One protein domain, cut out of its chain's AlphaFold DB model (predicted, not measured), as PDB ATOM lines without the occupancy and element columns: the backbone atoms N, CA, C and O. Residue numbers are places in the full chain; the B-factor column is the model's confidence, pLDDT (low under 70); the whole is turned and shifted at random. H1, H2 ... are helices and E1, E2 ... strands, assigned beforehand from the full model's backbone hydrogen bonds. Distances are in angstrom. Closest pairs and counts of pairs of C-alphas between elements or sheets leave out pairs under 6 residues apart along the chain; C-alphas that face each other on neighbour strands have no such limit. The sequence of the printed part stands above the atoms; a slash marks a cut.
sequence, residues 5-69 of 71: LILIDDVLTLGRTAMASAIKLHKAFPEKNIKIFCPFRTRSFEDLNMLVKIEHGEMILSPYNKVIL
ATOM      1  N   LEU A   5     130.203  62.207 107.526       97.00
ATOM      2  CA  LEU A   5     129.591  61.533 108.665       97.00
ATOM      3  C   LEU A   5     130.239  60.155 108.789       97.00
ATOM      4  O   LEU A   5     130.289  59.408 107.811       97.00
ATOM      5  N   ILE A   6     130.755  59.823 109.971       96.69
ATOM      6  CA  ILE A   6     131.430  58.545 110.215       96.69
ATOM      7  C   ILE A   6     130.547  57.697 111.129       96.69
ATOM      8  O   ILE A   6     130.275  58.079 112.265       96.69
ATOM      9  N   LEU A   7     130.106  56.546 110.627       96.56
ATOM     10  CA  LEU A   7     129.501  55.486 111.424       96.56
ATOM     11  C   LEU A   7     130.613  54.686 112.098       96.56
ATOM     12  O   LEU A   7     131.506  54.180 111.417       96.56
ATOM     13  N   ILE A   8     130.552  54.573 113.419       96.44
ATOM     14  CA  ILE A   8     131.478  53.765 114.211       96.44
ATOM     15  C   ILE A   8     130.688  52.591 114.781       96.44
ATOM     16  O   ILE A   8     129.640  52.805 115.389       96.44
ATOM     17  N   ASP A   9     131.188  51.381 114.561       94.81
ATOM     18  CA  ASP A   9     130.604  50.135 115.069       94.81
ATOM     19  C   ASP A   9     131.707  49.278 115.699       94.81
ATOM     20  O   ASP A   9     132.872  49.417 115.321       94.81
ATOM     21  N   ASP A  10     131.375  48.405 116.645       92.50
ATOM     22  CA  ASP A  10     132.354  47.528 117.299       92.50
ATOM     23  C   ASP A  10     132.659  46.282 116.455       92.50
ATOM     24  O   ASP A  10     133.827  45.917 116.303       92.50
ATOM     25  N   VAL A  11     131.635  45.679 115.846       90.75
ATOM     26  CA  VAL A  11     131.749  44.466 115.028       90.75
ATOM     27  C   VAL A  11     130.918  44.557 113.747       90.75
ATOM     28  O   VAL A  11     129.691  44.637 113.754       90.75
ATOM     29  N   LEU A  12     131.586  44.400 112.605       91.94
ATOM     30  CA  LEU A  12     130.966  44.336 111.291       91.94
ATOM     31  C   LEU A  12     130.824  42.876 110.845       91.94
ATOM     32  O   LEU A  12     131.806  42.186 110.590       91.94
ATOM     33  N   THR A  13     129.588  42.401 110.710       91.69
ATOM     34  CA  THR A  13     129.305  41.056 110.178       91.69
ATOM     35  C   THR A  13     129.054  41.125 108.666       91.69
ATOM     36  O   THR A  13     129.956  41.403 107.884       91.69
ATOM     37  N   LEU A  14     127.800  40.976 108.228       92.56
ATOM     38  CA  LEU A  14     127.369  41.102 106.831       92.56
ATOM     39  C   LEU A  14     127.087  42.555 106.403       92.56
ATOM     40  O   LEU A  14     126.496  42.779 105.352       92.56
ATOM     41  N   GLY A  15     127.396  43.549 107.241       94.06
ATOM     42  CA  GLY A  15     127.217  44.973 106.926       94.06
ATOM     43  C   GLY A  15     125.771  45.475 106.797       94.06
ATOM     44  O   GLY A  15     125.557  46.639 106.475       94.06
ATOM     45  N   ARG A  16     124.753  44.645 107.066       94.94
ATOM     46  CA  ARG A  16     123.331  45.018 106.899       94.94
ATOM     47  C   ARG A  16     122.899  46.177 107.801       94.94
ATOM     48  O   ARG A  16     122.247  47.101 107.323       94.94
ATOM     49  N   THR A  17     123.282  46.145 109.076       95.50
ATOM     50  CA  THR A  17     122.974  47.219 110.035       95.50
ATOM     51  C   THR A  17     123.664  48.518 109.632       95.50
ATOM     52  O   THR A  17     123.008  49.546 109.489       95.50
ATOM     53  N   ALA A  18     124.965  48.443 109.346       96.38
ATOM     54  CA  ALA A  18     125.773  49.554 108.859       96.38
ATOM     55  C   ALA A  18     125.177  50.196 107.586       96.38
ATOM     56  O   ALA A  18     125.017  51.415 107.523       96.38
ATOM     57  N   MET A  19     124.756  49.385 106.609       97.12
ATOM     58  CA  MET A  19     124.098  49.855 105.385       97.12
ATOM     59  C   MET A  19     122.752  50.529 105.672       97.12
ATOM     60  O   MET A  19     122.476  51.607 105.152       97.12
ATOM     61  N   ALA A  20     121.908  49.931 106.516       97.00
ATOM     62  CA  ALA A  20     120.622  50.524 106.876       97.00
ATOM     63  C   ALA A  20     120.798  51.894 107.556       97.00
ATOM     64  O   ALA A  20     120.054  52.833 107.258       97.00
ATOM     65  N   SER A  21     121.802  52.027 108.425       97.44
ATOM     66  CA  SER A  21     122.184  53.298 109.046       97.44
ATOM     67  C   SER A  21     122.678  54.310 108.013       97.44
ATOM     68  O   SER A  21     122.212  55.449 108.016       97.44
ATOM     69  N   ALA A  22     123.538  53.898 107.077       97.19
ATOM     70  CA  ALA A  22     124.023  54.758 105.999       97.19
ATOM     71  C   ALA A  22     122.876  55.271 105.108       97.19
ATOM     72  O   ALA A  22     122.798  56.464 104.833       97.19
ATOM     73  N   ILE A  23     121.917  54.418 104.738       97.00
ATOM     74  CA  ILE A  23     120.731  54.829 103.964       97.00
ATOM     75  C   ILE A  23     119.919  55.891 104.717       97.00
ATOM     76  O   ILE A  23     119.457  56.860 104.114       97.00
ATOM     77  N   LYS A  24     119.729  55.730 106.033       97.94
ATOM     78  CA  LYS A  24     119.015  56.721 106.856       97.94
ATOM     79  C   LYS A  24     119.772  58.045 106.934       97.94
ATOM     80  O   LYS A  24     119.155  59.093 106.770       97.94
ATOM     81  N   LEU A  25     121.089  57.997 107.142       96.94
ATOM     82  CA  LEU A  25     121.925  59.196 107.178       96.94
ATOM     83  C   LEU A  25     121.937  59.922 105.836       96.94
ATOM     84  O   LEU A  25     121.804  61.137 105.823       96.94
ATOM     85  N   HIS A  26     122.011  59.200 104.718       96.31
ATOM     86  CA  HIS A  26     122.017  59.814 103.391       96.31
ATOM     87  C   HIS A  26     120.699  60.534 103.094       96.31
ATOM     88  O   HIS A  26     120.695  61.616 102.521       96.31
ATOM     89  N   LYS A  27     119.568  59.974 103.545       97.69
ATOM     90  CA  LYS A  27     118.262  60.642 103.439       97.69
ATOM     91  C   LYS A  27     118.184  61.931 104.261       97.69
ATOM     92  O   LYS A  27     117.501  62.857 103.843       97.69
ATOM     93  N   ALA A  28     118.831  61.973 105.425       97.38
ATOM     94  CA  ALA A  28     118.824  63.141 106.306       97.38
ATOM     95  C   ALA A  28     119.861  64.206 105.904       97.38
ATOM     96  O   ALA A  28     119.617  65.394 106.093       97.38
ATOM     97  N   PHE A  29     120.995  63.775 105.351       96.38
ATOM     98  CA  PHE A  29     122.158  64.602 105.027       96.38
ATOM     99  C   PHE A  29     122.722  64.213 103.647       96.38
ATOM    100  O   PHE A  29     123.796  63.606 103.558       96.38
ATOM    101  N   PRO A  30     121.987  64.492 102.555       95.69
ATOM    102  CA  PRO A  30     122.339  64.033 101.208       95.69
ATOM    103  C   PRO A  30     123.658  64.613 100.683       95.69
ATOM    104  O   PRO A  30     124.283  64.026  99.804       95.69
ATOM    105  N   GLU A  31     124.099  65.747 101.220       95.81
ATOM    106  CA  GLU A  31     125.344  66.428 100.865       95.81
ATOM    107  C   GLU A  31     126.581  65.872 101.585       95.81
ATOM    108  O   GLU A  31     127.706  66.275 101.280       95.81
ATOM    109  N   LYS A  32     126.393  64.988 102.573       96.00
ATOM    110  CA  LYS A  32     127.490  64.418 103.360       96.00
ATOM    111  C   LYS A  32     127.975  63.108 102.762       96.00
ATOM    112  O   LYS A  32     127.193  62.236 102.393       96.00
ATOM    113  N   ASN A  33     129.290  62.927 102.793       95.94
ATOM    114  CA  ASN A  33     129.898  61.630 102.534       95.94
ATOM    115  C   ASN A  33     129.763  60.751 103.776       95.94
ATOM    116  O   ASN A  33     130.121  61.169 104.878       95.94
ATOM    117  N   ILE A  34     129.280  59.524 103.603       97.44
ATOM    118  CA  ILE A  34     129.139  58.571 104.703       97.44
ATOM    119  C   ILE A  34     130.323  57.619 104.671       97.44
ATOM    120  O   ILE A  34     130.585  56.969 103.662       97.44
ATOM    121  N   LYS A  35     131.035  57.537 105.790       96.94
ATOM    122  CA  LYS A  35     132.144  56.609 106.004       96.94
ATOM    123  C   LYS A  35     131.806  55.672 107.148       96.94
ATOM    124  O   LYS A  35     130.979  55.995 107.998       96.94
ATOM    125  N   ILE A  36     132.454  54.517 107.169       95.88
ATOM    126  CA  ILE A  36     132.264  53.512 108.210       95.88
ATOM    127  C   ILE A  36     133.632  53.114 108.729       95.88
ATOM    128  O   ILE A  36     134.553  52.880 107.947       95.88
ATOM    129  N   PHE A  37     133.753  53.054 110.046       95.50
ATOM    130  CA  PHE A  37     134.909  52.511 110.730       95.50
ATOM    131  C   PHE A  37     134.439  51.418 111.684       95.50
ATOM    132  O   PHE A  37     133.519  51.626 112.474       95.50
ATOM    133  N   CYS A  38     135.075  50.255 111.601       94.44
ATOM    134  CA  CYS A  38     134.818  49.153 112.507       94.44
ATOM    135  C   CYS A  38     136.128  48.396 112.762       94.44
ATOM    136  O   CYS A  38     136.790  48.019 111.789       94.44
ATOM    137  N   PRO A  39     136.533  48.196 114.029       91.12
ATOM    138  CA  PRO A  39     137.800  47.554 114.353       91.12
ATOM    139  C   PRO A  39     137.779  46.045 114.091       91.12
ATOM    140  O   PRO A  39     138.829  45.471 113.806       91.12
ATOM    141  N   PHE A  40     136.607  45.403 114.147       88.56
ATOM    142  CA  PHE A  40     136.477  43.961 113.957       88.56
ATOM    143  C   PHE A  40     135.501  43.636 112.835       88.56
ATOM    144  O   PHE A  40     134.374  44.120 112.810       88.56
ATOM    145  N   ARG A  41     135.902  42.749 111.923       87.50
ATOM    146  CA  ARG A  41     134.995  42.149 110.942       87.50
ATOM    147  C   ARG A  41     135.033  40.638 111.063       87.50
ATOM    148  O   ARG A  41     136.101  40.042 110.948       87.50
ATOM    149  N   THR A  42     133.870  40.014 111.220       85.19
ATOM    150  CA  THR A  42     133.768  38.551 111.233       85.19
ATOM    151  C   THR A  42     133.410  38.044 109.837       85.19
ATOM    152  O   THR A  42     132.432  38.474 109.222       85.19
ATOM    153  N   ARG A  43     134.246  37.151 109.291       78.38
ATOM    154  CA  ARG A  43     134.018  36.482 107.990       78.38
ATOM    155  C   ARG A  43     133.571  35.023 108.143       78.38
ATOM    156  O   ARG A  43     133.068  34.442 107.189       78.38
ATOM    157  N   SER A  44     133.741  34.453 109.333       76.38
ATOM    158  CA  SER A  44     133.393  33.079 109.686       76.38
ATOM    159  C   SER A  44     132.900  33.029 111.134       76.38
ATOM    160  O   SER A  44     133.125  33.967 111.900       76.38
ATOM    161  N   PHE A  45     132.230  31.934 111.493       71.38
ATOM    162  CA  PHE A  45     131.966  31.566 112.887       71.38
ATOM    163  C   PHE A  45     133.209  30.990 113.581       71.38
ATOM    164  O   PHE A  45     133.208  30.833 114.798       71.38
ATOM    165  N   GLU A  46     134.255  30.671 112.816       76.00
ATOM    166  CA  GLU A  46     135.545  30.245 113.350       76.00
ATOM    167  C   GLU A  46     136.324  31.448 113.883       76.00
ATOM    168  O   GLU A  46     136.600  32.405 113.152       76.00
ATOM    169  N   ASP A  47     136.690  31.379 115.159       70.50
ATOM    170  CA  ASP A  47     137.571  32.344 115.800       70.50
ATOM    171  C   ASP A  47     139.030  31.899 115.635       70.50
ATOM    172  O   ASP A  47     139.465  30.899 116.206       70.50
ATOM    173  N   LEU A  48     139.785  32.646 114.829       75.62
ATOM    174  CA  LEU A  48     141.221  32.431 114.640       75.62
ATOM    175  C   LEU A  48     142.063  33.145 115.707       75.62
ATOM    176  O   LEU A  48     143.277  32.957 115.737       75.62
ATOM    177  N   ASN A  49     141.439  33.979 116.546       70.00
ATOM    178  CA  ASN A  49     142.050  34.758 117.624       70.00
ATOM    179  C   ASN A  49     143.294  35.568 117.191       70.00
ATOM    180  O   ASN A  49     144.246  35.755 117.947       70.00
ATOM    181  N   MET A  50     143.302  36.033 115.936       75.12
ATOM    182  CA  MET A  50     144.383  36.808 115.322       75.12
ATOM    183  C   MET A  50     143.809  37.924 114.440       75.12
ATOM    184  O   MET A  50     142.823  37.718 113.729       75.12
ATOM    185  N   LEU A  51     144.453  39.097 114.429       74.00
ATOM    186  CA  LEU A  51     144.151  40.151 113.457       74.00
ATOM    187  C   LEU A  51     144.669  39.722 112.078       74.00
ATOM    188  O   LEU A  51     145.874  39.711 111.841       74.00
ATOM    189  N   VAL A  52     143.755  39.362 111.176       77.56
ATOM    190  CA  VAL A  52     144.118  38.779 109.874       77.56
ATOM    191  C   VAL A  52     144.563  39.845 108.867       77.56
ATOM    192  O   VAL A  52     145.594  39.679 108.218       77.56
ATOM    193  N   LYS A  53     143.794  40.933 108.710       81.56
ATOM    194  CA  LYS A  53     144.037  41.990 107.710       81.56
ATOM    195  C   LYS A  53     143.237  43.258 108.038       81.56
ATOM    196  O   LYS A  53     142.174  43.175 108.649       81.56
ATOM    197  N   ILE A  54     143.744  44.418 107.612       87.38
ATOM    198  CA  ILE A  54     143.002  45.689 107.592       87.38
ATOM    199  C   ILE A  54     142.407  45.861 106.193       87.38
ATOM    200  O   ILE A  54     143.142  45.814 105.207       87.38
ATOM    201  N   GLU A  55     141.092  46.065 106.111       89.25
ATOM    202  CA  GLU A  55     140.386  46.253 104.842       89.25
ATOM    203  C   GLU A  55     139.958  47.704 104.638       89.25
ATOM    204  O   GLU A  55     139.423  48.347 105.543       89.25
ATOM    205  N   HIS A  56     140.134  48.189 103.412       93.56
ATOM    206  CA  HIS A  56     139.638  49.480 102.950       93.56
ATOM    207  C   HIS A  56     138.844  49.280 101.660       93.56
ATOM    208  O   HIS A  56     139.253  48.516 100.791       93.56
ATOM    209  N   GLY A  57     137.730  49.993 101.508       94.94
ATOM    210  CA  GLY A  57     136.953  49.977 100.274       94.94
ATOM    211  C   GLY A  57     135.521  50.449 100.480       94.94
ATOM    212  O   GLY A  57     135.193  51.064 101.496       94.94
ATOM    213  N   GLU A  58     134.673  50.154  99.500       95.44
ATOM    214  CA  GLU A  58     133.277  50.573  99.492       95.44
ATOM    215  C   GLU A  58     132.348  49.421  99.854       95.44
ATOM    216  O   GLU A  58     132.531  48.279  99.432       95.44
ATOM    217  N   MET A  59     131.316  49.743 100.629       94.94
ATOM    218  CA  MET A  59     130.209  48.834 100.879       94.94
ATOM    219  C   MET A  59     129.086  49.151  99.892       94.94
ATOM    220  O   MET A  59     128.556  50.260  99.888       94.94
ATOM    221  N   ILE A  60     128.705  48.174  99.070       96.12
ATOM    222  CA  ILE A  60     127.750  48.364  97.970       96.12
ATOM    223  C   ILE A  60     126.430  47.676  98.317       96.12
ATOM    224  O   ILE A  60     126.412  46.533  98.778       96.12
ATOM    225  N   LEU A  61     125.308  48.355  98.070       96.25
ATOM    226  CA  LEU A  61     123.992  47.720  98.064       96.25
ATOM    227  C   LEU A  61     123.706  47.195  96.656       96.25
ATOM    228  O   LEU A  61     123.561  47.975  95.717       96.25
ATOM    229  N   SER A  62     123.635  45.876  96.500       95.31
ATOM    230  CA  SER A  62     123.303  45.266  95.214       95.31
ATOM    231  C   SER A  62     121.831  45.505  94.837       95.31
ATOM    232  O   SER A  62     120.996  45.722  95.722       95.31
ATOM    233  N   PRO A  63     121.463  45.349  93.551       94.06
ATOM    234  CA  PRO A  63     120.066  45.408  93.107       94.06
ATOM    235  C   PRO A  63     119.133  44.402  93.803       94.06
ATOM    236  O   PRO A  63     117.920  44.582  93.807       94.06
ATOM    237  N   TYR A  64     119.689  43.352  94.416       94.06
ATOM    238  CA  TYR A  64     118.950  42.308  95.130       94.06
ATOM    239  C   TYR A  64     118.924  42.527  96.652       94.06
ATOM    240  O   TYR A  64     118.755  41.573  97.410       94.06
ATOM    241  N   ASN A  65     119.142  43.762  97.121       90.75
ATOM    242  CA  ASN A  65     119.228  44.124  98.542       90.75
ATOM    243  C   ASN A  65     120.309  43.358  99.327       90.75
ATOM    244  O   ASN A  65     120.229  43.222 100.551       90.75
ATOM    245  N   LYS A  66     121.342  42.862  98.636       95.12
ATOM    246  CA  LYS A  66     122.494  42.227  99.280       95.12
ATOM    247  C   LYS A  66     123.572  43.274  99.513       95.12
ATOM    248  O   LYS A  66     123.954  43.984  98.588       95.12
ATOM    249  N   VAL A  67     124.087  43.331 100.736       96.06
ATOM    250  CA  VAL A  67     125.264  44.139 101.054       96.06
ATOM    251  C   VAL A  67     126.515  43.390 100.607       96.06
ATOM    252  O   VAL A  67     126.702  42.221 100.952       96.06
ATOM    253  N   ILE A  68     127.344  44.062  99.819       95.25
ATOM    254  CA  ILE A  68     128.650  43.593  99.363       95.25
ATOM    255  C   ILE A  68     129.698  44.395 100.130       95.25
ATOM    256  O   ILE A  68     129.665  45.625 100.119       95.25
ATOM    257  N   LEU A  69     130.581  43.691 100.832       93.12
ATOM    258  CA  LEU A  69     131.673  44.275 101.607       93.12
ATOM    259  C   LEU A  69     132.969  44.248 100.779       93.12
ATOM    260  O   LEU A  69     133.104  43.364  99.933       93.12
TER     261      LEU A  69
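What this domain is: This is residues 5 to 69 of the 71 residues of an uncharacterized protein of Chryseobacterium shigense (UniProt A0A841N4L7). What shape is this? There is little regular structure: H1 packs on a small sheet of two parallel strands, E1 and E2, and from the long unnamed stretch 38 to 69 residues 45 to 50 stick out. What is printed? The printed part has 65 residues, 22 of them in E1, H1 and E2, in that order, of mixed class. It is only just compact, close to loose, with a radius of gyration of the C-alphas of 12.9 A, spanning 39 by 25 by 17 A.

Where its parts are: Where does E1 lie? E1, residues 5 to 8, begins with C-alpha 5 at (129.591, 61.533, 108.665). What follows? H1, residues 16 to 28, is 18.7 A long; E2, residues 33 to 37, ends with C-alpha 37 at (134.909, 52.511, 110.730).

How they stand to each other: How do E1 and E2 pair? They are parallel at 17 degrees, with N 7 and O 35 within hydrogen-bond range, 2.8 A. Where is H1? The closest C-alphas of H1 and E2, Ala 22 and Ile 34, are 6.5 A apart. E1, H1, E2 is a strand-helix-strand unit, a helix between parallel neighbour strands, its crossover right-handed. In H1 every O i to N i+4 pair is within hydrogen-bond range.

The domain as a whole: How large is it? The farthest C-alphas, of Glu 31 and Leu 48, are 40.0 A apart. Any cut or low confidence? The printed part has no cut, and no printed residue is under 70 in pLDDT.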